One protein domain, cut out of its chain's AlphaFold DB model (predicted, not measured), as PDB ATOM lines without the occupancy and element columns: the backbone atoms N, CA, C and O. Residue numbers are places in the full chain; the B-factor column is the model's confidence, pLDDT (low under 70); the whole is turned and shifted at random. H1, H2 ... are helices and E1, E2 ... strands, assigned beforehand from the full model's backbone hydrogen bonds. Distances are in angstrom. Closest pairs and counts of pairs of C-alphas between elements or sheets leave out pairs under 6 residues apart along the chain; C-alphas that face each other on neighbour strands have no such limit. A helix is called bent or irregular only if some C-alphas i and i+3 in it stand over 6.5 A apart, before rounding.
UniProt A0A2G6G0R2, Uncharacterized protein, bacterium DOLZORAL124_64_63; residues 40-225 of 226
ATOM      1  N   SER A  40     -39.038  15.063 -36.848       89.81
ATOM      2  CA  SER A  40     -39.153  15.571 -38.217       89.81
ATOM      3  C   SER A  40     -39.207  14.409 -39.212       89.81
ATOM      4  O   SER A  40     -38.897  13.265 -38.871       89.81
ATOM      5  N   ASP A  41     -39.580  14.696 -40.458       90.62
ATOM      6  CA  ASP A  41     -39.568  13.694 -41.530       90.62
ATOM      7  C   ASP A  41     -38.145  13.154 -41.758       90.62
ATOM      8  O   ASP A  41     -37.951  11.946 -41.854       90.62
ATOM      9  N   GLU A  42     -37.140  14.034 -41.721       88.56
ATOM     10  CA  GLU A  42     -35.714  13.679 -41.775       88.56
ATOM     11  C   GLU A  42     -35.278  12.827 -40.574       88.56
ATOM     12  O   GLU A  42     -34.490  11.895 -40.726       88.56
ATOM     13  N   GLY A  43     -35.816  13.101 -39.381       88.00
ATOM     14  CA  GLY A  43     -35.552  12.308 -38.182       88.00
ATOM     15  C   GLY A  43     -36.068  10.876 -38.318       88.00
ATOM     16  O   GLY A  43     -35.347   9.929 -38.009       88.00
ATOM     17  N   VAL A  44     -37.282  10.694 -38.849       89.50
ATOM     18  CA  VAL A  44     -37.806   9.345 -39.116       89.50
ATOM     19  C   VAL A  44     -37.053   8.670 -40.264       89.50
ATOM     20  O   VAL A  44     -36.748   7.484 -40.166       89.50
ATOM     21  N   ALA A  45     -36.688   9.409 -41.311       90.75
ATOM     22  CA  ALA A  45     -35.865   8.880 -42.394       90.75
ATOM     23  C   ALA A  45     -34.495   8.397 -41.890       90.75
ATOM     24  O   ALA A  45     -34.037   7.332 -42.293       90.75
ATOM     25  N   THR A  46     -33.894   9.105 -40.932       88.56
ATOM     26  CA  THR A  46     -32.646   8.694 -40.270       88.56
ATOM     27  C   THR A  46     -32.825   7.406 -39.460       88.56
ATOM     28  O   THR A  46     -31.984   6.513 -39.528       88.56
ATOM     29  N   GLN A  47     -33.936   7.255 -38.728       89.94
ATOM     30  CA  GLN A  47     -34.240   6.005 -38.013       89.94
ATOM     31  C   GLN A  47     -34.449   4.828 -38.978       89.94
ATOM     32  O   GLN A  47     -33.926   3.738 -38.749       89.94
ATOM     33  N   ALA A  48     -35.157   5.057 -40.087       91.88
ATOM     34  CA  ALA A  48     -35.338   4.055 -41.131       91.88
ATOM     35  C   ALA A  48     -34.006   3.689 -41.812       91.88
ATOM     36  O   ALA A  48     -33.789   2.517 -42.108       91.88
ATOM     37  N   ALA A  49     -33.099   4.654 -42.003       89.44
ATOM     38  CA  ALA A  49     -31.753   4.423 -42.530       89.44
ATOM     39  C   ALA A  49     -30.918   3.533 -41.609       89.44
ATOM     40  O   ALA A  49     -30.333   2.551 -42.061       89.44
ATOM     41  N   ALA A  50     -30.940   3.820 -40.306       88.81
ATOM     42  CA  ALA A  50     -30.301   2.976 -39.307       88.81
ATOM     43  C   ALA A  50     -30.856   1.539 -39.378       88.81
ATOM     44  O   ALA A  50     -30.097   0.574 -39.449       88.81
ATOM     45  N   MET A  51     -32.179   1.374 -39.441       92.12
ATOM     46  CA  MET A  51     -32.784   0.042 -39.528       92.12
ATOM     47  C   MET A  51     -32.480  -0.674 -40.857       92.12
ATOM     48  O   MET A  51     -32.274  -1.888 -40.872       92.12
ATOM     49  N   ALA A  52     -32.395   0.051 -41.972       92.69
ATOM     50  CA  ALA A  52     -31.980  -0.505 -43.259       92.69
ATOM     51  C   ALA A  52     -30.525  -1.004 -43.215       92.69
ATOM     52  O   ALA A  52     -30.242  -2.096 -43.706       92.69
ATOM     53  N   LEU A  53     -29.633  -0.263 -42.550       90.25
ATOM     54  CA  LEU A  53     -28.256  -0.686 -42.292       90.25
ATOM     55  C   LEU A  53     -28.223  -1.978 -41.458       90.25
ATOM     56  O   LEU A  53     -27.610  -2.959 -41.870       90.25
ATOM     57  N   VAL A  54     -28.959  -2.045 -40.340       90.62
ATOM     58  CA  VAL A  54     -29.066  -3.285 -39.537       90.62
ATOM     59  C   VAL A  54     -29.572  -4.444 -40.385       90.62
ATOM     60  O   VAL A  54     -29.033  -5.544 -40.314       90.62
ATOM     61  N   THR A  55     -30.575  -4.193 -41.223       92.44
ATOM     62  CA  THR A  55     -31.153  -5.196 -42.122       92.44
ATOM     63  C   THR A  55     -30.096  -5.754 -43.077       92.44
ATOM     64  O   THR A  55     -29.974  -6.975 -43.191       92.44
ATOM     65  N   ALA A  56     -29.290  -4.889 -43.699       92.00
ATOM     66  CA  ALA A  56     -28.213  -5.291 -44.601       92.00
ATOM     67  C   ALA A  56     -27.124  -6.120 -43.896       92.00
ATOM     68  O   ALA A  56     -26.601  -7.062 -44.479       92.00
ATOM     69  N   HIS A  57     -26.821  -5.839 -42.626       89.06
ATOM     70  CA  HIS A  57     -25.821  -6.600 -41.864       89.06
ATOM     71  C   HIS A  57     -26.342  -7.929 -41.300       89.06
ATOM     72  O   HIS A  57     -25.597  -8.913 -41.217       89.06
ATOM     73  N   VAL A  58     -27.606  -7.952 -40.878       91.44
ATOM     74  CA  VAL A  58     -28.168  -9.050 -40.092       91.44
ATOM     75  C   VAL A  58     -28.827 -10.109 -40.974       91.44
ATOM     76  O   VAL A  58     -28.552 -11.295 -40.785       91.44
ATOM     77  N   LEU A  59     -29.631  -9.720 -41.971       93.31
ATOM     78  CA  LEU A  59     -30.363 -10.683 -42.803       93.31
ATOM     79  C   LEU A  59     -29.476 -11.687 -43.560       93.31
ATOM     80  O   LEU A  59     -29.864 -12.858 -43.606       93.31
ATOM     81  N   PRO A  60     -28.289 -11.326 -44.097       90.50
ATOM     82  CA  PRO A  60     -27.425 -12.300 -44.765       90.50
ATOM     83  C   PRO A  60     -27.062 -13.499 -43.882       90.50
ATOM     84  O   PRO A  60     -26.838 -14.597 -44.387       90.50
ATOM     85  N   ARG A  61     -27.089 -13.356 -42.548       89.25
ATOM     86  CA  ARG A  61     -26.801 -14.460 -41.617       89.25
ATOM     87  C   ARG A  61     -27.816 -15.605 -41.690       89.25
ATOM     88  O   ARG A  61     -27.499 -16.694 -41.222       89.25
ATOM     89  N   MET A  62     -28.978 -15.409 -42.320       89.81
ATOM     90  CA  MET A  62     -29.918 -16.499 -42.623       89.81
ATOM     91  C   MET A  62     -29.357 -17.521 -43.622       89.81
ATOM     92  O   MET A  62     -29.759 -18.681 -43.574       89.81
ATOM     93  N   VAL A  63     -28.454 -17.100 -44.519       87.69
ATOM     94  CA  VAL A  63     -27.920 -17.916 -45.631       87.69
ATOM     95  C   VAL A  63     -26.391 -17.998 -45.669       87.69
ATOM     96  O   VAL A  63     -25.829 -18.852 -46.336       87.69
ATOM     97  N   GLU A  64     -25.683 -17.140 -44.938       79.44
ATOM     98  CA  GLU A  64     -24.212 -17.128 -44.893       79.44
ATOM     99  C   GLU A  64     -23.629 -17.793 -43.639       79.44
ATOM    100  O   GLU A  64     -22.445 -17.632 -43.332       79.44
ATOM    101  N   TYR A  65     -24.443 -18.510 -42.866       66.31
ATOM    102  CA  TYR A  65     -23.997 -19.096 -41.606       66.31
ATOM    103  C   TYR A  65     -22.887 -20.145 -41.844       66.31
ATOM    104  O   TYR A  65     -23.103 -21.224 -42.403       66.31
ATOM    105  N   SER A  66     -21.649 -19.801 -41.468       56.94
ATOM    106  CA  SER A  66     -20.445 -20.479 -41.961       56.94
ATOM    107  C   SER A  66     -20.109 -21.791 -41.221       56.94
ATOM    108  O   SER A  66     -19.643 -21.821 -40.083       56.94
ATOM    109  N   SER A  67     -20.292 -22.885 -41.960       47.97
ATOM    110  CA  SER A  67     -19.372 -23.991 -42.311       47.97
ATOM    111  C   SER A  67     -18.490 -24.760 -41.304       47.97
ATOM    112  O   SER A  67     -18.067 -25.855 -41.675       47.97
ATOM    113  N   THR A  68     -18.250 -24.333 -40.059       48.22
ATOM    114  CA  THR A  68     -17.444 -25.141 -39.101       48.22
ATOM    115  C   THR A  68     -18.211 -25.666 -37.899       48.22
ATOM    116  O   THR A  68     -17.744 -26.609 -37.265       48.22
ATOM    117  N   ASN A  69     -19.384 -25.109 -37.589       53.50
ATOM    118  CA  ASN A  69     -20.196 -25.595 -36.478       53.50
ATOM    119  C   ASN A  69     -21.691 -25.470 -36.786       53.50
ATOM    120  O   ASN A  69     -22.361 -24.532 -36.372       53.50
ATOM    121  N   LYS A  70     -22.202 -26.434 -37.557       51.56
ATOM    122  CA  LYS A  70     -23.610 -26.489 -37.985       51.56
ATOM    123  C   LYS A  70     -24.591 -26.809 -36.843       51.56
ATOM    124  O   LYS A  70     -25.790 -26.858 -37.098       51.56
ATOM    125  N   ASP A  71     -24.077 -27.015 -35.628       56.88
ATOM    126  CA  ASP A  71     -24.844 -27.268 -34.403       56.88
ATOM    127  C   ASP A  71     -25.049 -25.997 -33.553       56.88
ATOM    128  O   ASP A  71     -25.730 -26.045 -32.528       56.88
ATOM    129  N   MET A  72     -24.457 -24.861 -33.947       62.84
ATOM    130  CA  MET A  72     -24.698 -23.565 -33.311       62.84
ATOM    131  C   MET A  72     -25.817 -22.813 -34.036       62.84
ATOM    132  O   MET A  72     -25.823 -22.702 -35.258       62.84
ATOM    133  N   TYR A  73     -26.758 -22.290 -33.253       81.62
ATOM    134  CA  TYR A  73     -27.963 -21.595 -33.718       81.62
ATOM    135  C   TYR A  73     -27.988 -20.140 -33.251       81.62
ATOM    136  O   TYR A  73     -29.048 -19.542 -33.106       81.62
ATOM    137  N   SER A  74     -26.818 -19.574 -32.976       87.06
ATOM    138  CA  SER A  74     -26.656 -18.167 -32.644       87.06
ATOM    139  C   SER A  74     -25.485 -17.560 -33.406       87.06
ATOM    140  O   SER A  74     -24.537 -18.258 -33.785       87.06
ATOM    141  N   TYR A  75     -25.572 -16.261 -33.664       87.50
ATOM    142  CA  TYR A  75     -24.505 -15.456 -34.241       87.50
ATOM    143  C   TYR A  75     -24.316 -14.211 -33.379       87.50
ATOM    144  O   TYR A  75     -25.276 -13.482 -33.132       87.50
ATOM    145  N   GLU A  76     -23.086 -13.991 -32.935       89.00
ATOM    146  CA  GLU A  76     -22.691 -12.840 -32.129       89.00
ATOM    147  C   GLU A  76     -21.982 -11.829 -33.033       89.00
ATOM    148  O   GLU A  76     -21.009 -12.159 -33.714       89.00
ATOM    149  N   PHE A  77     -22.505 -10.608 -33.064       86.94
ATOM    150  CA  PHE A  77     -21.849  -9.456 -33.659       86.94
ATOM    151  C   PHE A  77     -20.998  -8.768 -32.594       86.94
ATOM    152  O   PHE A  77     -21.465  -8.561 -31.470       86.94
ATOM    153  N   SER A  78     -19.759  -8.427 -32.944       84.44
ATOM    154  CA  SER A  78     -18.828  -7.833 -31.989       84.44
ATOM    155  C   SER A  78     -19.138  -6.358 -31.738       84.44
ATOM    156  O   SER A  78     -19.660  -5.664 -32.606       84.44
ATOM    157  N   ASP A  79     -18.722  -5.846 -30.581       75.88
ATOM    158  CA  ASP A  79     -18.822  -4.415 -30.257       75.88
ATOM    159  C   ASP A  79     -17.932  -3.518 -31.148       75.88
ATOM    160  O   ASP A  79     -17.972  -2.296 -31.038       75.88
ATOM    161  N   GLU A  80     -17.101  -4.103 -32.017       74.88
ATOM    162  CA  GLU A  80     -16.297  -3.374 -33.007       74.88
ATOM    163  C   GLU A  80     -16.975  -3.303 -34.390       74.88
ATOM    164  O   GLU A  80     -16.508  -2.567 -35.266       74.88
ATOM    165  N   ASP A  81     -18.061  -4.055 -34.597       76.31
ATOM    166  CA  ASP A  81     -18.825  -4.071 -35.843       76.31
ATOM    167  C   ASP A  81     -19.831  -2.906 -35.909       76.31
ATOM    168  O   ASP A  81     -20.042  -2.152 -34.966       76.31
ATOM    169  N   VAL A  82     -20.492  -2.724 -37.055       79.69
ATOM    170  CA  VAL A  82     -21.564  -1.715 -37.194       79.69
ATOM    171  C   VAL A  82     -22.741  -2.015 -36.258       79.69
ATOM    172  O   VAL A  82     -23.385  -1.114 -35.715       79.69
ATOM    173  N   VAL A  83     -22.995  -3.303 -36.062       85.19
ATOM    174  CA  VAL A  83     -24.082  -3.876 -35.279       85.19
ATOM    175  C   VAL A  83     -23.448  -4.702 -34.167       85.19
ATOM    176  O   VAL A  83     -22.470  -5.380 -34.442       85.19
ATOM    177  N   ALA A  84     -23.990  -4.672 -32.952       86.88
ATOM    178  CA  ALA A  84     -23.478  -5.437 -31.815       86.88
ATOM    179  C   ALA A  84     -24.595  -6.197 -31.095       86.88
ATOM    180  O   ALA A  84     -25.725  -5.711 -30.992       86.88
ATOM    181  N   GLY A  85     -24.273  -7.383 -30.581       89.25
ATOM    182  CA  GLY A  85     -25.205  -8.254 -29.865       89.25
ATOM    183  C   GLY A  85     -25.425  -9.595 -30.560       89.25
ATOM    184  O   GLY A  85     -24.729  -9.945 -31.510       89.25
ATOM    185  N   THR A  86     -26.407 -10.361 -30.089       91.19
ATOM    186  CA  THR A  86     -26.602 -11.752 -30.517       91.19
ATOM    187  C   THR A  86     -27.947 -11.950 -31.197       91.19
ATOM    188  O   THR A  86     -28.988 -11.514 -30.707       91.19
ATOM    189  N   ILE A  87     -27.932 -12.677 -32.310       92.81
ATOM    190  CA  ILE A  87     -29.131 -13.238 -32.935       92.81
ATOM    191  C   ILE A  87     -29.167 -14.748 -32.776       92.81
ATOM    192  O   ILE A  87     -28.135 -15.413 -32.714       92.81
ATOM    193  N   TRP A  88     -30.377 -15.281 -32.801       92.88
ATOM    194  CA  TRP A  88     -30.688 -16.696 -32.744       92.88
ATOM    195  C   TRP A  88     -31.385 -17.116 -34.037       92.88
ATOM    196  O   TRP A  88     -32.262 -16.409 -34.530       92.88
ATOM    197  N   LEU A  89     -31.002 -18.266 -34.583       93.06
ATOM    198  CA  LEU A  89     -31.467 -18.816 -35.853       93.06
ATOM    199  C   LEU A  89     -32.112 -20.188 -35.609       93.06
ATOM    200  O   LEU A  89     -31.416 -21.154 -35.320       93.06
ATOM    201  N   ASP A  90     -33.432 -20.295 -35.744       92.38
ATOM    202  CA  ASP A  90     -34.169 -21.568 -35.681       92.38
ATOM    203  C   ASP A  90     -34.473 -22.051 -37.103       92.38
ATOM    204  O   ASP A  90     -35.287 -21.440 -37.797       92.38
ATOM    205  N   PHE A  91     -33.812 -23.123 -37.546       92.88
ATOM    206  CA  PHE A  91     -34.036 -23.728 -38.860       92.88
ATOM    207  C   PHE A  91     -35.015 -24.895 -38.765       92.88
ATOM    208  O   PHE A  91     -34.928 -25.730 -37.863       92.88
ATOM    209  N   ARG A  92     -35.927 -24.998 -39.737       94.12
ATOM    210  CA  ARG A  92     -36.952 -26.050 -39.779       94.12
ATOM    211  C   ARG A  92     -37.151 -26.629 -41.168       94.12
ATOM    212  O   ARG A  92     -36.762 -26.025 -42.160       94.12
ATOM    213  N   THR A  93     -37.755 -27.816 -41.203       95.25
ATOM    214  CA  THR A  93     -38.203 -28.512 -42.420       95.25
ATOM    215  C   THR A  93     -39.722 -28.606 -42.455       95.25
ATOM    216  O   THR A  93     -40.330 -29.076 -41.494       95.25
ATOM    217  N   GLY A  94     -40.340 -28.212 -43.568       93.38
ATOM    218  CA  GLY A  94     -41.793 -28.130 -43.706       93.38
ATOM    219  C   GLY A  94     -42.386 -26.817 -43.183       93.38
ATOM    220  O   GLY A  94     -43.571 -26.782 -42.849       93.38
ATOM    221  N   GLY A  95     -41.590 -25.744 -43.105       91.81
ATOM    222  CA  GLY A  95     -42.040 -24.429 -42.634       91.81
ATOM    223  C   GLY A  95     -42.023 -24.241 -41.109       91.81
ATOM    224  O   GLY A  95     -41.376 -24.983 -40.372       91.81
ATOM    225  N   ALA A  96     -42.746 -23.223 -40.626       90.31
ATOM    226  CA  ALA A  96     -42.698 -22.750 -39.232       90.31
ATOM    227  C   ALA A  96     -43.102 -23.805 -38.179       90.31
ATOM    228  O   ALA A  96     -42.494 -23.898 -37.109       90.31
ATOM    229  N   ASP A  97     -44.091 -24.641 -38.497       92.94
ATOM    230  CA  ASP A  97     -44.554 -25.740 -37.631       92.94
ATOM    231  C   ASP A  97     -43.822 -27.061 -37.914       92.94
ATOM    232  O   ASP A  97     -44.180 -28.126 -37.407       92.94
ATOM    233  N   GLY A  98     -42.788 -26.983 -38.749       93.44
ATOM    234  CA  GLY A  98     -41.950 -28.085 -39.162       93.44
ATOM    235  C   GLY A  98     -41.054 -28.644 -38.061       93.44
ATOM    236  O   GLY A  98     -40.935 -28.092 -36.958       93.44
ATOM    237  N   ALA A  99     -40.376 -29.743 -38.392       94.69
ATOM    238  CA  ALA A  99     -39.385 -30.344 -37.510       94.69
ATOM    239  C   ALA A  99     -38.115 -29.476 -37.463       94.69
ATOM    240  O   ALA A  99     -37.700 -28.981 -38.520       94.69
ATOM    241  N   PRO A 100     -37.472 -29.327 -36.286       92.19
ATOM    242  CA  PRO A 100     -36.165 -28.691 -36.181       92.19
ATOM    243  C   PRO A 100     -35.165 -29.325 -37.146       92.19
ATOM    244  O   PRO A 100     -35.133 -30.547 -37.316       92.19
ATOM    245  N   ALA A 101     -34.351 -28.489 -37.771       89.31
ATOM    246  CA  ALA A 101     -33.408 -28.891 -38.794       89.31
ATOM    247  C   ALA A 101     -32.056 -28.216 -38.580       89.31
ATOM    248  O   ALA A 101     -31.945 -27.162 -37.961       89.31
ATOM    249  N   THR A 102     -31.013 -28.825 -39.137       87.25
ATOM    250  CA  THR A 102     -29.731 -28.130 -39.294       87.25
ATOM    251  C   THR A 102     -29.838 -27.114 -40.426       87.25
ATOM    252  O   THR A 102     -30.667 -27.278 -41.325       87.25
ATOM    253  N   TYR A 103     -28.942 -26.123 -40.438       85.31
ATOM    254  CA  TYR A 103     -28.839 -25.132 -41.516       85.31
ATOM    255  C   TYR A 103     -28.950 -25.761 -42.915       85.31
ATOM    256  O   TYR A 103     -29.773 -25.339 -43.715       85.31
ATOM    257  N   SER A 104     -28.184 -26.823 -43.195       85.31
ATOM    258  CA  SER A 104     -28.122 -27.441 -44.531       85.31
ATOM    259  C   SER A 104     -29.339 -28.289 -44.915       85.31
ATOM    260  O   SER A 104     -29.364 -28.852 -46.007       85.31
ATOM    261  N   ALA A 105     -30.303 -28.455 -44.012       87.94
ATOM    262  CA  ALA A 105     -31.525 -29.211 -44.260       87.94
ATOM    263  C   ALA A 105     -32.788 -28.346 -44.163       87.94
ATOM    264  O   ALA A 105     -33.835 -28.782 -44.633       87.94
ATOM    265  N   GLY A 106     -32.708 -27.158 -43.553       90.62
ATOM    266  CA  GLY A 106     -33.862 -26.290 -43.357       90.62
ATOM    267  C   GLY A 106     -34.376 -25.675 -44.661       90.62
ATOM    268  O   GLY A 106     -33.592 -25.204 -45.483       90.62
ATOM    269  N   ASP A 107     -35.696 -25.654 -44.823       94.50
ATOM    270  CA  ASP A 107     -36.411 -24.894 -45.860       94.50
ATOM    271  C   ASP A 107     -37.036 -23.604 -45.304       94.50
ATOM    272  O   ASP A 107     -37.640 -22.818 -46.032       94.50
ATOM    273  N   TRP A 108     -36.865 -23.371 -44.006       95.69
ATOM    274  CA  TRP A 108     -37.400 -22.234 -43.283       95.69
ATOM    275  C   TRP A 108     -36.463 -21.837 -42.146       95.69
ATOM    276  O   TRP A 108     -35.826 -22.697 -41.529       95.69
ATOM    277  N   CYS A 109     -36.402 -20.542 -41.841       94.81
ATOM    278  CA  CYS A 109     -35.647 -20.007 -40.714       94.81
ATOM    279  C   CYS A 109     -36.427 -18.925 -39.971       94.81
ATOM    280  O   CYS A 109     -37.079 -18.077 -40.585       94.81
ATOM    281  N   ARG A 110     -36.288 -18.912 -38.644       95.38
ATOM    282  CA  ARG A 110     -36.602 -17.761 -37.800       95.38
ATOM    283  C   ARG A 110     -35.339 -17.184 -37.193       95.38
ATOM    284  O   ARG A 110     -34.691 -17.821 -36.369       95.38
ATOM    285  N   MET A 111     -35.071 -15.935 -37.532       95.25
ATOM    286  CA  MET A 111     -34.068 -15.105 -36.889       95.25
ATOM    287  C   MET A 111     -34.720 -14.255 -35.802       95.25
ATOM    288  O   MET A 111     -35.713 -13.573 -36.058       95.25
ATOM    289  N   HIS A 112     -34.177 -14.280 -34.591       95.62
ATOM    290  CA  HIS A 112     -34.728 -13.513 -33.481       95.62
ATOM    291  C   HIS A 112     -33.670 -13.074 -32.472       95.62
ATOM    292  O   HIS A 112     -32.591 -13.650 -32.392       95.62
ATOM    293  N   THR A 113     -34.002 -12.055 -31.690       94.62
ATOM    294  CA  THR A 113     -33.274 -11.678 -30.472       94.62
ATOM    295  C   THR A 113     -33.898 -12.375 -29.265       94.62
ATOM    296  O   THR A 113     -35.116 -12.570 -29.248       94.62
ATOM    297  N   ALA A 114     -33.104 -12.734 -28.255       90.50
ATOM    298  CA  ALA A 114     -33.658 -13.231 -26.996       90.50
ATOM    299  C   ALA A 114     -34.283 -12.089 -26.174       90.50
ATOM    300  O   ALA A 114     -33.982 -10.909 -26.377       90.50
ATOM    301  N   ASP A 115     -35.171 -12.437 -25.242       87.62
ATOM    302  CA  ASP A 115     -35.833 -11.461 -24.376       87.62
ATOM    303  C   ASP A 115     -34.800 -10.686 -23.545       87.62
ATOM    304  O   ASP A 115     -34.030 -11.267 -22.781       87.62
ATOM    305  N   GLY A 116     -34.799  -9.359 -23.679       84.50
ATOM    306  CA  GLY A 116     -33.832  -8.481 -23.011       84.50
ATOM    307  C   GLY A 116     -32.457  -8.397 -23.687       84.50
ATOM    308  O   GLY A 116     -31.626  -7.621 -23.228       84.50
ATOM    309  N   GLU A 117     -32.231  -9.119 -24.788       88.88
ATOM    310  CA  GLU A 117     -30.976  -9.133 -25.554       88.88
ATOM    311  C   GLU A 117     -31.171  -8.469 -26.923       88.88
ATOM    312  O   GLU A 117     -31.061  -9.096 -27.977       88.88
ATOM    313  N   ALA A 118     -31.529  -7.184 -26.909       89.38
ATOM    314  CA  ALA A 118     -31.663  -6.411 -28.138       89.38
ATOM    315  C   ALA A 118     -30.302  -6.203 -28.819       89.38
ATOM    316  O   ALA A 118     -29.264  -6.109 -28.167       89.38
ATOM    317  N   ILE A 119     -30.338  -6.066 -30.139       88.69
ATOM    318  CA  ILE A 119     -29.180  -5.677 -30.939       88.69
ATOM    319  C   ILE A 119     -29.006  -4.161 -30.860       88.69
ATOM    320  O   ILE A 119     -29.985  -3.417 -30.949       88.69
ATOM    321  N   GLY A 120     -27.765  -3.702 -30.727       84.25
ATOM    322  CA  GLY A 120     -27.399  -2.290 -30.753       84.25
ATOM    323  C   GLY A 120     -26.555  -1.908 -31.968       84.25
ATOM    324  O   GLY A 120     -26.163  -2.752 -32.774       84.25
ATOM    325  N   PHE A 121     -26.246  -0.616 -32.079       78.38
ATOM    326  CA  PHE A 121     -25.267  -0.093 -33.033       78.38
ATOM    327  C   PHE A 121     -23.951   0.148 -32.302       78.38
ATOM    328  O   PHE A 121     -23.910   0.958 -31.378       78.38
ATOM    329  N   ALA A 122     -22.875  -0.508 -32.730       62.12
ATOM    330  CA  ALA A 122     -21.559  -0.349 -32.107       62.12
ATOM    331  C   ALA A 122     -20.769   0.858 -32.653       62.12
ATOM    332  O   ALA A 122     -19.686   1.199 -32.177       62.12
ATOM    333  N   VAL A 123     -21.342   1.602 -33.604       53.53
ATOM    334  CA  VAL A 123     -20.746   2.840 -34.117       53.53
ATOM    335  C   VAL A 123     -21.054   3.989 -33.158       53.53
ATOM    336  O   VAL A 123     -21.976   4.751 -33.401       53.53
ATOM    337  N   GLY A 124     -20.327   4.106 -32.042       45.41
ATOM    338  CA  GLY A 124     -20.257   5.312 -31.191       45.41
ATOM    339  C   GLY A 124     -21.569   5.844 -30.585       45.41
ATOM    340  O   GLY A 124     -21.571   6.923 -29.992       45.41
ATOM    341  N   LEU A 125     -22.673   5.116 -30.733       50.34
ATOM    342  CA  LEU A 125     -23.973   5.397 -30.139       50.34
ATOM    343  C   LEU A 125     -24.108   4.509 -28.906       50.34
ATOM    344  O   LEU A 125     -24.785   3.488 -28.949       50.34
ATOM    345  N   ASP A 126     -23.420   4.876 -27.821       46.47
ATOM    346  CA  ASP A 126     -23.490   4.157 -26.545       46.47
ATOM    347  C   ASP A 126     -24.950   3.826 -26.201       46.47
ATOM    348  O   ASP A 126     -25.732   4.720 -25.889       46.47
ATOM    349  N   SER A 127     -25.310   2.538 -26.242       50.09
ATOM    350  CA  SER A 127     -26.511   1.931 -25.633       50.09
ATOM    351  C   SER A 127     -27.892   2.526 -25.977       50.09
ATOM    352  O   SER A 127     -28.888   2.116 -25.383       50.09
ATOM    353  N   GLN A 128     -27.990   3.514 -26.871       62.72
ATOM    354  CA  GLN A 128     -29.220   4.298 -27.045       62.72
ATOM    355  C   GLN A 128     -30.179   3.720 -28.071       62.72
ATOM    356  O   GLN A 128     -31.358   4.069 -28.027       62.72
ATOM    357  N   ILE A 129     -29.688   2.864 -28.969       80.12
ATOM    358  CA  ILE A 129     -30.510   2.208 -29.978       80.12
ATOM    359  C   ILE A 129     -30.584   0.717 -29.676       80.12
ATOM    360  O   ILE A 129     -29.556   0.052 -29.579       80.12
ATOM    361  N   ALA A 130     -31.807   0.212 -29.549       88.56
ATOM    362  CA  ALA A 130     -32.108  -1.187 -29.302       88.56
ATOM    363  C   ALA A 130     -33.071  -1.701 -30.373       88.56
ATOM    364  O   ALA A 130     -34.146  -1.134 -30.581       88.56
ATOM    365  N   VAL A 131     -32.693  -2.791 -31.032       92.38
ATOM    366  CA  VAL A 131     -33.475  -3.453 -32.071       92.38
ATOM    367  C   VAL A 131     -33.835  -4.857 -31.599       92.38
ATOM    368  O   VAL A 131     -32.957  -5.653 -31.271       92.38
ATOM    369  N   THR A 132     -35.128  -5.172 -31.577       95.31
ATOM    370  CA  THR A 132     -35.599  -6.547 -31.370       95.31
ATOM    371  C   THR A 132     -36.005  -7.143 -32.704       95.31
ATOM    372  O   THR A 132     -36.618  -6.462 -33.527       95.31
ATOM    373  N   LEU A 133     -35.655  -8.407 -32.930       96.06
ATOM    374  CA  LEU A 133     -35.921  -9.098 -34.186       96.06
ATOM    375  C   LEU A 133     -36.858 -10.279 -33.969       96.06
ATOM    376  O   LEU A 133     -36.706 -11.057 -33.028       96.06
ATOM    377  N   ASN A 134     -37.782 -10.446 -34.905       96.31
ATOM    378  CA  ASN A 134     -38.569 -11.649 -35.090       96.31
ATOM    379  C   ASN A 134     -38.877 -11.818 -36.582       96.31
ATOM    380  O   ASN A 134     -39.951 -11.454 -37.071       96.31
ATOM    381  N   ILE A 135     -37.894 -12.335 -37.311       97.25
ATOM    382  CA  ILE A 135     -37.899 -12.373 -38.766       97.25
ATOM    383  C   ILE A 135     -38.005 -13.817 -39.237       97.25
ATOM    384  O   ILE A 135     -37.221 -14.666 -38.820       97.25
ATOM    385  N   MET A 136     -38.967 -14.103 -40.109       96.75
ATOM    386  CA  MET A 136     -39.189 -15.432 -40.670       96.75
ATOM    387  C   MET A 136     -38.867 -15.410 -42.159       96.75
ATOM    388  O   MET A 136     -39.270 -14.486 -42.864       96.75
ATOM    389  N   ALA A 137     -38.184 -16.434 -42.649       97.25
ATOM    390  CA  ALA A 137     -37.820 -16.532 -44.052       97.25
ATOM    391  C   ALA A 137     -37.964 -17.955 -44.584       97.25
ATOM    392  O   ALA A 137     -37.723 -18.930 -43.870       97.25
ATOM    393  N   ASP A 138     -38.336 -18.053 -45.856       96.88
ATOM    394  CA  ASP A 138     -38.266 -19.286 -46.633       96.88
ATOM    395  C   ASP A 138     -36.880 -19.416 -47.251       96.88
ATOM    396  O   ASP A 138     -36.391 -18.465 -47.861       96.88
ATOM    397  N   ILE A 139     -36.250 -20.579 -47.102       94.69
ATOM    398  CA  ILE A 139     -34.893 -20.843 -47.581       94.69
ATOM    399  C   ILE A 139     -34.936 -21.796 -48.767       94.69
ATOM    400  O   ILE A 139     -35.525 -22.875 -48.718       94.69
ATOM    401  N   VAL A 140     -34.220 -21.423 -49.823       94.00
ATOM    402  CA  VAL A 140     -33.966 -22.274 -50.980       94.00
ATOM    403  C   VAL A 140     -32.486 -22.629 -51.001       94.00
ATOM    404  O   VAL A 140     -31.653 -21.894 -51.523       94.00
ATOM    405  N   GLN A 141     -32.168 -23.802 -50.455       87.69
ATOM    406  CA  GLN A 141     -30.795 -24.318 -50.340       87.69
ATOM    407  C   GLN A 141     -30.093 -24.476 -51.696       87.69
ATOM    408  O   GLN A 141     -28.882 -24.356 -51.794       87.69
ATOM    409  N   ALA A 142     -30.842 -24.747 -52.771       88.38
ATOM    410  CA  ALA A 142     -30.258 -24.926 -54.103       88.38
ATOM    411  C   ALA A 142     -29.615 -23.644 -54.661       88.38
ATOM    412  O   ALA A 142     -28.763 -23.723 -55.544       88.38
ATOM    413  N   THR A 143     -30.053 -22.483 -54.176       89.75
ATOM    414  CA  THR A 143     -29.598 -21.158 -54.610       89.75
ATOM    415  C   THR A 143     -28.972 -20.357 -53.472       89.75
ATOM    416  O   THR A 143     -28.580 -19.219 -53.704       89.75
ATOM    417  N   ASP A 144     -28.890 -20.928 -52.264       90.06
ATOM    418  CA  ASP A 144     -28.480 -20.245 -51.031       90.06
ATOM    419  C   ASP A 144     -29.187 -18.888 -50.850       90.06
ATOM    420  O   ASP A 144     -28.586 -17.865 -50.513       90.06
ATOM    421  N   THR A 145     -30.495 -18.875 -51.115       93.94
ATOM    422  CA  THR A 145     -31.339 -17.682 -50.995       93.94
ATOM    423  C   THR A 145     -32.348 -17.837 -49.876       93.94
ATOM    424  O   THR A 145     -32.942 -18.908 -49.736       93.94
ATOM    425  N   ALA A 146     -32.628 -16.753 -49.159       95.62
ATOM    426  CA  ALA A 146     -33.761 -16.665 -48.252       95.62
ATOM    427  C   ALA A 146     -34.685 -15.518 -48.665       95.62
ATOM    428  O   ALA A 146     -34.225 -14.435 -49.020       95.62
ATOM    429  N   THR A 147     -35.992 -15.765 -48.624       97.44
ATOM    430  CA  THR A 147     -37.025 -14.748 -48.843       97.44
ATOM    431  C   THR A 147     -37.733 -14.490 -47.525       97.44
ATOM    432  O   THR A 147     -38.411 -15.372 -46.994       97.44
ATOM    433  N   VAL A 148     -37.549 -13.295 -46.975       97.44
ATOM    434  CA  VAL A 148     -38.203 -12.857 -45.744       97.44
ATOM    435  C   VAL A 148     -39.699 -12.720 -45.997       97.44
ATOM    436  O   VAL A 148     -40.135 -11.999 -46.893       97.44
ATOM    437  N   ARG A 149     -40.491 -13.407 -45.178       94.56
ATOM    438  CA  ARG A 149     -41.946 -13.452 -45.303       94.56
ATOM    439  C   ARG A 149     -42.580 -12.132 -44.888       94.56
ATOM    440  O   ARG A 149     -42.187 -11.557 -43.872       94.56
ATOM    441  N   ALA A 150     -43.643 -11.752 -45.592       93.56
ATOM    442  CA  ALA A 150     -44.532 -10.667 -45.191       93.56
ATOM    443  C   ALA A 150     -44.975 -10.793 -43.719       93.56
ATOM    444  O   ALA A 150     -45.340 -11.882 -43.263       93.56
ATOM    445  N   GLY A 151     -44.950  -9.682 -42.977       87.56
ATOM    446  CA  GLY A 151     -45.317  -9.645 -41.554       87.56
ATOM    447  C   GLY A 151     -44.217 -10.115 -40.592       87.56
ATOM    448  O   GLY A 151     -44.444 -10.191 -39.385       87.56
ATOM    449  N   SER A 152     -43.029 -10.418 -41.113       94.75
ATOM    450  CA  SER A 152     -41.796 -10.569 -40.333       94.75
ATOM    451  C   SER A 152     -41.208  -9.204 -40.015       94.75
ATOM    452  O   SER A 152     -41.276  -8.319 -40.858       94.75
ATOM    453  N   GLY A 153     -40.576  -9.016 -38.860       96.00
ATOM    454  CA  GLY A 153     -40.059  -7.695 -38.518       96.00
ATOM    455  C   GLY A 153     -39.584  -7.588 -37.083       96.00
ATOM    456  O   GLY A 153     -38.965  -8.515 -36.561       96.00
ATOM    457  N   GLY A 154     -39.870  -6.458 -36.446       96.56
ATOM    458  CA  GLY A 154     -39.409  -6.211 -35.091       96.56
ATOM    459  C   GLY A 154     -39.702  -4.813 -34.568       96.56
ATOM    460  O   GLY A 154     -40.529  -4.073 -35.111       96.56
ATOM    461  N   THR A 155     -39.014  -4.465 -33.484       95.75
ATOM    462  CA  THR A 155     -39.088  -3.129 -32.887       95.75
ATOM    463  C   THR A 155     -37.736  -2.444 -32.908       95.75
ATOM    464  O   THR A 155     -36.689  -3.081 -32.824       95.75
ATOM    465  N   PHE A 156     -37.785  -1.123 -32.997       92.94
ATOM    466  CA  PHE A 156     -36.651  -0.226 -32.895       92.94
ATOM    467  C   PHE A 156     -36.948   0.771 -31.777       92.94
ATOM    468  O   PHE A 156     -38.017   1.380 -31.758       92.94
ATOM    469  N   THR A 157     -36.004   0.964 -30.865       89.62
ATOM    470  CA  THR A 157     -36.102   1.952 -29.790       89.62
ATOM    471  C   THR A 157     -34.860   2.823 -29.816       89.62
ATOM    472  O   THR A 157     -33.758   2.291 -29.833       89.62
ATOM    473  N   ALA A 158     -35.037   4.144 -29.798       84.62
ATOM    474  CA  ALA A 158     -33.962   5.127 -29.704       84.62
ATOM    475  C   ALA A 158     -34.309   6.182 -28.647       84.62
ATOM    476  O   ALA A 158     -35.119   7.081 -28.895       84.62
ATOM    477  N   GLY A 159     -33.728   6.069 -27.451       82.69
ATOM    478  CA  GLY A 159     -34.087   6.922 -26.313       82.69
ATOM    479  C   GLY A 159     -35.584   6.834 -25.977       82.69
ATOM    480  O   GLY A 159     -36.080   5.770 -25.617       82.69
ATOM    481  N   ALA A 160     -36.307   7.950 -26.096       81.94
ATOM    482  CA  ALA A 160     -37.754   8.010 -25.852       81.94
ATOM    483  C   ALA A 160     -38.615   7.616 -27.070       81.94
ATOM    484  O   ALA A 160     -39.838   7.537 -26.958       81.94
ATOM    485  N   TYR A 161     -38.003   7.391 -28.236       85.06
ATOM    486  CA  TYR A 161     -38.715   7.041 -29.461       85.06
ATOM    487  C   TYR A 161     -38.779   5.532 -29.643       85.06
ATOM    488  O   TYR A 161     -37.790   4.831 -29.437       85.06
ATOM    489  N   SER A 162     -39.933   5.048 -30.093       91.56
ATOM    490  CA  SER A 162     -40.120   3.661 -30.506       91.56
ATOM    491  C   SER A 162     -40.765   3.608 -31.884       91.56
ATOM    492  O   SER A 162     -41.565   4.470 -32.253       91.56
ATOM    493  N   ALA A 163     -40.382   2.591 -32.639       94.75
ATOM    494  CA  ALA A 163     -40.870   2.314 -33.970       94.75
ATOM    495  C   ALA A 163     -41.023   0.804 -34.164       94.75
ATOM    496  O   ALA A 163     -40.385  -0.006 -33.486       94.75
ATOM    497  N   THR A 164     -41.867   0.428 -35.115       97.56
ATOM    498  CA  THR A 164     -41.985  -0.951 -35.593       97.56
ATOM    499  C   THR A 164     -41.553  -1.012 -37.039       97.56
ATOM    500  O   THR A 164     -41.759  -0.056 -37.785       97.56
ATOM    501  N   PHE A 165     -41.024  -2.152 -37.453       97.69
ATOM    502  CA  PHE A 165     -40.782  -2.410 -38.860       97.69
ATOM    503  C   PHE A 165     -41.306  -3.781 -39.254       97.69
ATOM    504  O   PHE A 165     -41.304  -4.706 -38.440       97.69
ATOM    505  N   ASP A 166     -41.750  -3.889 -40.498       97.69
ATOM    506  CA  ASP A 166     -42.123  -5.145 -41.133       97.69
ATOM    507  C   ASP A 166     -41.461  -5.252 -42.504       97.69
ATOM    508  O   ASP A 166     -41.190  -4.250 -43.163       97.69
ATOM    509  N   PHE A 167     -41.173  -6.474 -42.915       97.88
ATOM    510  CA  PHE A 167     -40.642  -6.791 -44.224       97.88
ATOM    511  C   PHE A 167     -41.734  -7.382 -45.101       97.88
ATOM    512  O   PHE A 167     -42.579  -8.142 -44.628       97.88
ATOM    513  N   ALA A 168     -41.624  -7.119 -46.398       94.62
ATOM    514  CA  ALA A 168     -42.359  -7.808 -47.442       94.62
ATOM    515  C   ALA A 168     -41.378  -8.265 -48.527       94.62
ATOM    516  O   ALA A 168     -40.737  -7.441 -49.184       94.62
ATOM    517  N   ASP A 169     -41.262  -9.586 -48.664       94.12
ATOM    518  CA  ASP A 169     -40.514 -10.288 -49.708       94.12
ATOM    519  C   ASP A 169     -39.062  -9.807 -49.873       94.12
ATOM    520  O   ASP A 169     -38.552  -9.700 -50.989       94.12
ATOM    521  N   VAL A 170     -38.381  -9.506 -48.759       97.12
ATOM    522  CA  VAL A 170     -36.958  -9.137 -48.800       97.12
ATOM    523  C   VAL A 170     -36.120 -10.361 -49.135       97.12
ATOM    524  O   VAL A 170     -36.152 -11.356 -48.413       97.12
ATOM    525  N   VAL A 171     -35.361 -10.291 -50.224       96.75
ATOM    526  CA  VAL A 171     -34.551 -11.412 -50.710       96.75
ATOM    527  C   VAL A 171     -33.099 -11.215 -50.300       96.75
ATOM    528  O   VAL A 171     -32.489 -10.203 -50.630       96.75
ATOM    529  N   VAL A 172     -32.515 -12.211 -49.642       95.00
ATOM    530  CA  VAL A 172     -31.070 -12.287 -49.395       95.00
ATOM    531  C   VAL A 172     -30.476 -13.489 -50.108       95.00
ATOM    532  O   VAL A 172     -31.100 -14.545 -50.200       95.00
ATOM    533  N   THR A 173     -29.267 -13.318 -50.636       92.88
ATOM    534  CA  THR A 173     -28.528 -14.350 -51.373       92.88
ATOM    535  C   THR A 173     -27.136 -14.460 -50.775       92.88
ATOM    536  O   THR A 173     -26.489 -13.435 -50.569       92.88
ATOM    537  N   ALA A 174     -26.666 -15.675 -50.502       88.62
ATOM    538  CA  ALA A 174     -25.332 -15.866 -49.948       88.62
ATOM    539  C   ALA A 174     -24.246 -15.275 -50.864       88.62
ATOM    540  O   ALA A 174     -24.272 -15.449 -52.085       88.62
ATOM    541  N   GLY A 175     -23.279 -14.578 -50.266       84.88
ATOM    542  CA  GLY A 175     -22.189 -13.918 -50.980       84.88
ATOM    543  C   GLY A 175     -22.569 -12.583 -51.623       84.88
ATOM    544  O   GLY A 175     -21.713 -11.970 -52.261       84.88
ATOM    545  N   GLN A 176     -23.817 -12.128 -51.466       88.00
ATOM    546  CA  GLN A 176     -24.220 -10.759 -51.780       88.00
ATOM    547  C   GLN A 176     -24.164  -9.910 -50.513       88.00
ATOM    548  O   GLN A 176     -24.625 -10.324 -49.452       88.00
ATOM    549  N   ASN A 177     -23.637  -8.694 -50.641       85.12
ATOM    550  CA  ASN A 177     -23.502  -7.786 -49.502       85.12
ATOM    551  C   ASN A 177     -24.833  -7.128 -49.105       85.12
ATOM    552  O   ASN A 177     -24.965  -6.686 -47.966       85.12
ATOM    553  N   TYR A 178     -25.806  -7.057 -50.020       92.44
ATOM    554  CA  TYR A 178     -27.048  -6.302 -49.835       92.44
ATOM    555  C   TYR A 178     -28.279  -7.132 -50.222       92.44
ATOM    556  O   TYR A 178     -28.174  -8.033 -51.064       92.44
ATOM    557  N   PRO A 179     -29.458  -6.854 -49.631       95.06
ATOM    558  CA  PRO A 179     -30.693  -7.512 -50.033       95.06
ATOM    559  C   PRO A 179     -31.003  -7.256 -51.513       95.06
ATOM    560  O   PRO A 179     -31.055  -6.114 -51.955       95.06
ATOM    561  N   ALA A 180     -31.245  -8.330 -52.263       94.12
ATOM    562  CA  ALA A 180     -31.436  -8.327 -53.714       94.12
ATOM    563  C   ALA A 180     -32.776  -7.719 -54.168       94.12
ATOM    564  O   ALA A 180     -33.013  -7.552 -55.362       94.12
ATOM    565  N   GLY A 181     -33.686  -7.458 -53.232       95.56
ATOM    566  CA  GLY A 181     -35.027  -6.979 -53.524       95.56
ATOM    567  C   GLY A 181     -35.919  -6.963 -52.289       95.56
ATOM    568  O   GLY A 181     -35.532  -7.465 -51.233       95.56
ATOM    569  N   GLY A 182     -37.127  -6.425 -52.459       96.62
ATOM    570  CA  GLY A 182     -38.185  -6.385 -51.449       96.62
ATOM    571  C   GLY A 182     -38.252  -5.062 -50.698       96.62
ATOM    572  O   GLY A 182     -37.562  -4.094 -51.029       96.62
ATOM    573  N   THR A 183     -39.116  -5.004 -49.688       97.50
ATOM    574  CA  THR A 183     -39.359  -3.764 -48.942       97.50
ATOM    575  C   THR A 183     -39.362  -3.962 -47.437       97.50
ATOM    576  O   THR A 183     -39.803  -4.996 -46.941       97.50
ATOM    577  N   MET A 184     -38.942  -2.927 -46.714       98.00
ATOM    578  CA  MET A 184     -39.159  -2.768 -45.279       98.00
ATOM    579  C   MET A 184     -40.072  -1.566 -45.039       98.00
ATOM    580  O   MET A 184     -39.734  -0.442 -45.407       98.00
ATOM    581  N   THR A 185     -41.204  -1.773 -44.386       98.12
ATOM    582  CA  THR A 185     -42.026  -0.686 -43.853       98.12
ATOM    583  C   THR A 185     -41.511  -0.324 -42.468       98.12
ATOM    584  O   THR A 185     -41.358  -1.197 -41.622       98.12
ATOM    585  N   PHE A 186     -41.266   0.956 -42.213       97.19
ATOM    586  CA  PHE A 186     -40.841   1.494 -40.926       97.19
ATOM    587  C   PHE A 186     -41.882   2.496 -40.423       97.19
ATOM    588  O   PHE A 186     -42.197   3.476 -41.102       97.19
ATOM    589  N   VAL A 187     -42.427   2.257 -39.232       96.56
ATOM    590  CA  VAL A 187     -43.512   3.047 -38.638       96.56
ATOM    591  C   VAL A 187     -43.025   3.689 -37.346       96.56
ATOM    592  O   VAL A 187     -42.752   2.990 -36.373       96.56
ATOM    593  N   SER A 188     -42.955   5.020 -37.327       92.06
ATOM    594  CA  SER A 188     -42.552   5.821 -36.163       92.06
ATOM    595  C   SER A 188     -43.611   6.889 -35.894       92.06
ATOM    596  O   SER A 188     -43.777   7.852 -36.653       92.06
ATOM    597  N   GLY A 189     -44.402   6.687 -34.836       89.06
ATOM    598  CA  GLY A 189     -45.599   7.487 -34.571       89.06
ATOM    599  C   GLY A 189     -46.609   7.405 -35.724       89.06
ATOM    600  O   GLY A 189     -47.006   6.320 -36.136       89.06
ATOM    601  N   ALA A 190     -47.029   8.557 -36.254       90.25
ATOM    602  CA  ALA A 190     -47.965   8.635 -37.382       90.25
ATOM    603  C   ALA A 190     -47.292   8.527 -38.766       90.25
ATOM    604  O   ALA A 190     -47.976   8.609 -39.787       90.25
ATOM    605  N   ARG A 191     -45.960   8.400 -38.822       92.75
ATOM    606  CA  ARG A 191     -45.198   8.380 -40.074       92.75
ATOM    607  C   ARG A 191     -44.892   6.955 -40.492       92.75
ATOM    608  O   ARG A 191     -44.430   6.156 -39.682       92.75
ATOM    609  N   VAL A 192     -45.112   6.686 -41.773       96.25
ATOM    610  CA  VAL A 192     -44.853   5.394 -42.410       96.25
ATOM    611  C   VAL A 192     -43.871   5.620 -43.547       96.25
ATOM    612  O   VAL A 192     -44.176   6.363 -44.481       96.25
ATOM    613  N   LEU A 193     -42.696   5.001 -43.457       97.12
ATOM    614  CA  LEU A 193     -41.714   4.975 -44.532       97.12
ATOM    615  C   LEU A 193     -41.656   3.580 -45.131       97.12
ATOM    616  O   LEU A 193     -41.678   2.592 -44.405       97.12
ATOM    617  N   THR A 194     -41.513   3.503 -46.445       97.88
ATOM    618  CA  THR A 194     -41.187   2.261 -47.143       97.88
ATOM    619  C   THR A 194     -39.768   2.367 -47.675       97.88
ATOM    620  O   THR A 194     -39.478   3.240 -48.492       97.88
ATOM    621  N   VAL A 195     -38.890   1.490 -47.203       97.88
ATOM    622  CA  VAL A 195     -37.539   1.288 -47.724       97.88
ATOM    623  C   VAL A 195     -37.598   0.193 -48.778       97.88
ATOM    624  O   VAL A 195     -38.087  -0.897 -48.500       97.88
ATOM    625  N   THR A 196     -37.117   0.484 -49.982       97.88
ATOM    626  CA  THR A 196     -37.038  -0.468 -51.095       97.88
ATOM    627  C   THR A 196     -35.585  -0.849 -51.325       97.88
ATOM    628  O   THR A 196     -34.746   0.039 -51.491       97.88
ATOM    629  N   PHE A 197     -35.315  -2.151 -51.328       97.12
ATOM    630  CA  PHE A 197     -34.015  -2.727 -51.660       97.12
ATOM    631  C   PHE A 197     -34.018  -3.186 -53.118       97.12
ATOM    632  O   PHE A 197     -35.045  -3.655 -53.615       97.12
ATOM    633  N   ASP A 198     -32.882  -3.074 -53.795       94.62
ATOM    634  CA  ASP A 198     -32.733  -3.395 -55.220       94.62
ATOM    635  C   ASP A 198     -31.473  -4.218 -55.543       94.62
ATOM    636  O   ASP A 198     -31.206  -4.510 -56.709       94.62
ATOM    637  N   GLY A 199     -30.735  -4.653 -54.517       92.50
ATOM    638  CA  GLY A 199     -29.497  -5.420 -54.656       92.50
ATOM    639  C   GLY A 199     -28.226  -4.585 -54.723       92.50
ATOM    640  O   GLY A 199     -27.143  -5.174 -54.739       92.50
ATOM    641  N   ASP A 200     -28.332  -3.257 -54.715       94.19
ATOM    642  CA  ASP A 200     -27.181  -2.364 -54.699       94.19
ATOM    643  C   ASP A 200     -26.807  -1.921 -53.272       94.19
ATOM    644  O   ASP A 200     -27.492  -2.197 -52.286       94.19
ATOM    645  N   GLU A 201     -25.689  -1.196 -53.159       93.88
ATOM    646  CA  GLU A 201     -25.223  -0.558 -51.915       93.88
ATOM    647  C   GLU A 201     -26.222   0.474 -51.373       93.88
ATOM    648  O   GLU A 201     -26.095   0.934 -50.241       93.88
ATOM    649  N   THR A 202     -27.229   0.855 -52.154       95.19
ATOM    650  CA  THR A 202     -28.217   1.851 -51.759       95.19
ATOM    651  C   THR A 202     -29.612   1.269 -51.614       95.19
ATOM    652  O   THR A 202     -29.972   0.311 -52.279       95.19
ATOM    653  N   ALA A 203     -30.429   1.901 -50.777       96.75
ATOM    654  CA  ALA A 203     -31.867   1.664 -50.720       96.75
ATOM    655  C   ALA A 203     -32.622   2.991 -50.823       96.75
ATOM    656  O   ALA A 203     -32.089   4.049 -50.485       96.75
ATOM    657  N   VAL A 204     -33.882   2.949 -51.249       97.31
ATOM    658  CA  VAL A 204     -34.723   4.152 -51.334       97.31
ATOM    659  C   VAL A 204     -35.794   4.118 -50.256       97.31
ATOM    660  O   VAL A 204     -36.657   3.244 -50.265       97.31
ATOM    661  N   ALA A 205     -35.771   5.092 -49.350       97.06
ATOM    662  CA  ALA A 205     -36.817   5.328 -48.364       97.06
ATOM    663  C   ALA A 205     -37.827   6.347 -48.892       97.06
ATOM    664  O   ALA A 205     -37.449   7.434 -49.317       97.06
ATOM    665  N   THR A 206     -39.119   6.040 -48.832       97.25
ATOM    666  CA  THR A 206     -40.194   6.961 -49.232       97.25
ATOM    667  C   THR A 206     -41.191   7.124 -48.097       97.25
ATOM    668  O   THR A 206     -41.741   6.136 -47.617       97.25
ATOM    669  N   LEU A 207     -41.440   8.365 -47.675       96.19
ATOM    670  CA  LEU A 207     -42.470   8.692 -46.689       96.19
ATOM    671  C   LEU A 207     -43.846   8.716 -47.361       96.19
ATOM    672  O   LEU A 207     -44.028   9.338 -48.410       96.19
ATOM    673  N   ALA A 208     -44.839   8.085 -46.735       93.56
ATOM    674  CA  ALA A 208     -46.214   8.105 -47.218       93.56
ATOM    675  C   ALA A 208     -46.732   9.551 -47.362       93.56
ATOM    676  O   ALA A 208     -46.911  10.264 -46.375       93.56
ATOM    677  N   GLY A 209     -46.978   9.979 -48.605       86.62
ATOM    678  CA  GLY A 209     -47.459  11.330 -48.919       86.62
ATOM    679  C   GLY A 209     -46.414  12.444 -48.773       86.62
ATOM    680  O   GLY A 209     -46.805  13.606 -48.687       86.62
ATOM    681  N   GLY A 210     -45.118  12.112 -48.734       85.62
ATOM    682  CA  GLY A 210     -44.041  13.067 -48.465       85.62
ATOM    683  C   GLY A 210     -42.786  12.866 -49.319       85.62
ATOM    684  O   GLY A 210     -42.867  12.535 -50.500       85.62
ATOM    685  N   GLY A 211     -41.628  13.143 -48.708       92.06
ATOM    686  CA  GLY A 211     -40.311  13.086 -49.347       92.06
ATOM    687  C   GLY A 211     -39.762  11.671 -49.552       92.06
ATOM    688  O   GLY A 211     -40.315  10.681 -49.067       92.06
ATOM    689  N   SER A 212     -38.645  11.599 -50.273       96.31
ATOM    690  CA  SER A 212     -37.890  10.373 -50.506       96.31
ATOM    691  C   SER A 212     -36.401  10.616 -50.263       96.31
ATOM    692  O   SER A 212     -35.912  11.738 -50.413       96.31
ATOM    693  N   TRP A 213     -35.691   9.569 -49.856       96.25
ATOM    694  CA  TRP A 213     -34.275   9.604 -49.532       96.25
ATOM    695  C   TRP A 213     -33.561   8.376 -50.084       96.25
ATOM    696  O   TRP A 213     -34.094   7.268 -50.052       96.25
ATOM    697  N   VAL A 214     -32.330   8.579 -50.538       96.19
ATOM    698  CA  VAL A 214     -31.386   7.516 -50.874       96.19
ATOM    699  C   VAL A 214     -30.536   7.234 -49.641       96.19
ATOM    700  O   VAL A 214     -29.880   8.134 -49.110       96.19
ATOM    701  N   LEU A 215     -30.584   5.988 -49.192       93.44
ATOM    702  CA  LEU A 215     -29.859   5.447 -48.052       93.44
ATOM    703  C   LEU A 215     -28.634   4.697 -48.564       93.44
ATOM    704  O   LEU A 215     -28.771   3.904 -49.491       93.44
ATOM    705  N   ASN A 216     -27.471   4.893 -47.958       90.25
ATOM    706  CA  ASN A 216     -26.305   4.046 -48.180       90.25
ATOM    707  C   ASN A 216     -26.293   2.920 -47.130       90.25
ATOM    708  O   ASN A 216     -26.331   3.178 -45.927       90.25
ATOM    709  N   LEU A 217     -26.269   1.671 -47.586       90.25
ATOM    710  CA  LEU A 217     -26.307   0.464 -46.760       90.25
ATOM    711  C   LEU A 217     -24.917   0.012 -46.280       90.25
ATOM    712  O   LEU A 217     -24.837  -0.960 -45.538       90.25
ATOM    713  N   GLU A 218     -23.831   0.669 -46.696       84.50
ATOM    714  CA  GLU A 218     -22.477   0.439 -46.172       84.50
ATOM    715  C   GLU A 218     -22.188   1.323 -44.951       84.50
ATOM    716  O   GLU A 218     -21.625   0.850 -43.964       84.50
ATOM    717  N   ASP A 219     -22.570   2.603 -44.998       79.31
ATOM    718  CA  ASP A 219     -22.221   3.588 -43.963       79.31
ATOM    719  C   ASP A 219     -23.418   4.240 -43.252       79.31
ATOM    720  O   ASP A 219     -23.231   5.000 -42.297       79.31
ATOM    721  N   GLY A 220     -24.645   3.936 -43.682       77.94
ATOM    722  CA  GLY A 220     -25.878   4.468 -43.104       77.94
ATOM    723  C   GLY A 220     -26.188   5.916 -43.491       77.94
ATOM    724  O   GLY A 220     -27.149   6.486 -42.971       77.94
ATOM    725  N   SER A 221     -25.397   6.544 -44.367       83.38
ATOM    726  CA  SER A 221     -25.628   7.923 -44.799       83.38
ATOM    727  C   SER A 221     -26.937   8.063 -45.584       83.38
ATOM    728  O   SER A 221     -27.407   7.134 -46.239       83.38
ATOM    729  N   ILE A 222     -27.553   9.245 -45.500       88.25
ATOM    730  CA  ILE A 222     -28.860   9.527 -46.095       88.25
ATOM    731  C   ILE A 222     -28.824  10.843 -46.869       88.25
ATOM    732  O   ILE A 222     -28.349  11.860 -46.367       88.25
ATOM    733  N   ASN A 223     -29.348  10.828 -48.094       90.56
ATOM    734  CA  ASN A 223     -29.467  12.003 -48.954       90.56
ATOM    735  C   ASN A 223     -30.901  12.133 -49.461       90.56
ATOM    736  O   ASN A 223     -31.535  11.127 -49.761       90.56
ATOM    737  N   ALA A 224     -31.416  13.354 -49.601       88.44
ATOM    738  CA  ALA A 224     -32.711  13.555 -50.248       88.44
ATOM    739  C   ALA A 224     -32.666  13.042 -51.700       88.44
ATOM    740  O   ALA A 224     -31.715  13.327 -52.432       88.44
ATOM    741  N   ALA A 225     -33.690  12.293 -52.109       80.19
ATOM    742  CA  ALA A 225     -33.893  11.941 -53.506       80.19
ATOM    743  C   ALA A 225     -34.387  13.203 -54.233       80.19
ATOM    744  O   ALA A 225     -35.391  13.793 -53.830       80.19
TER     745      ALA A 225
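This is residues 40 to 225 of the 226 residues of an uncharacterized protein of bacterium DOLZORAL124_64_63 (UniProt A0A2G6G0R2). One large, twisted sheet of twelve strands curls round a single long helix, H1, which runs through the hollow of the sheet as its core. The wrap stays open, for the edge strands E1 and E12 are apart, and two long links, residues 94 to 107 and 113 to 128, join E2 to E3 and E3 to E4. The printed part has 186 residues, with H1 first and then E1 to E12 along the chain; the neighbour pairs in this branched sheet are antiparallel, and the class is mixed, helices and strands. The whole is compact, with a radius of gyration of the C-alphas of 15.8 A, and spans 45 by 30 by 27 A.

Start with the sheet, at its longest strand by residues: E7, residues 161 to 173, runs 32.3 A from C-alpha 161 at (-38.715, 7.041, -29.461) and bends by 75 degrees at residue 169. Look next at E4, residues 129 to 140, which is 32.4 A long and bends by 51 degrees at residue 136. Between these two in the chain you find E5, residues 145 to 148, and E6, residues 152 to 158, 20.5 A. Before E4 come E1, residues 74 to 77, then E2, residues 83 to 93, 29.3 A, with a bend of 60 degrees at residue 86, and E3, residues 108 to 112. After E7 read on through E8, residues 181 to 188, 22.8 A; E9, residues 191 to 197, 19.6 A; E10, residues 202 to 207, 16.6 A; E11, residues 212 to 216; and E12, residues 222 to 224, ending at C-alpha 224 at (-32.711, 13.555, -50.248). Find the helix H1, residues 41 to 62, from C-alpha 41 at (-39.568, 13.694, -41.530); it runs 31.7 A, with a kink of 30 degrees near residue 56, and is irregular, but only just: C-alphas 57 and 60 are 6.6 A apart.

E4 and E7 have three neighbours each. Beside E4, E3 lies on one side, with N 109 and O 137 at 2.9 A, and on the other side lie E5, with N 140 and O 145 at 2.8 A, and E6, with N 132 and O 155 at 2.9 A. Beside E7, E5 and E6 lie on one side, with N 146 and O 172 at 2.9 A and N 156 and O 163 at 2.9 A; E8 lies on the other side, with N 166 and O 185 at 2.9 A. E5 and E6 meet only through their link. From E8 a meander, each strand the antiparallel neighbour of the one before, runs on from E6 E7 E8 to E9, E10, E11 and E12; look for N 186 and O 193 at 2.8 A, N 196 and O 204 at 2.8 A, N 205 and O 213 at 2.8 A, and N 214 and O 223 at 2.8 A. The other meander is E1 E2 E3 E4 E5, where N 77 and O 85 are 2.8 A apart and N 90 and O 110 are 2.8 A apart. H1 is on the sheet, and the sheet curls round it: its closest C-alphas to E7 are those of Pro 60 and Val 172, 5.9 A, to E11 those of Ala 49 and Leu 215, 5.9 A, and to E2 those of Val 54 and Val 83, 6.6 A. H1 and E4 are near each other. In H1, 15 of 18 O i to N i+4 pairs are within hydrogen-bond range.

The two C-alphas farthest apart are those of Thr 68 and Gly 209, 48.2 A. The printed part has no cut. The links H1 to E1, E2 to E3 and E3 to E4 are long. The mean pLDDT of the printed part is 88.3; look for values under 70 at residues 65 to 72 and 122 to 128.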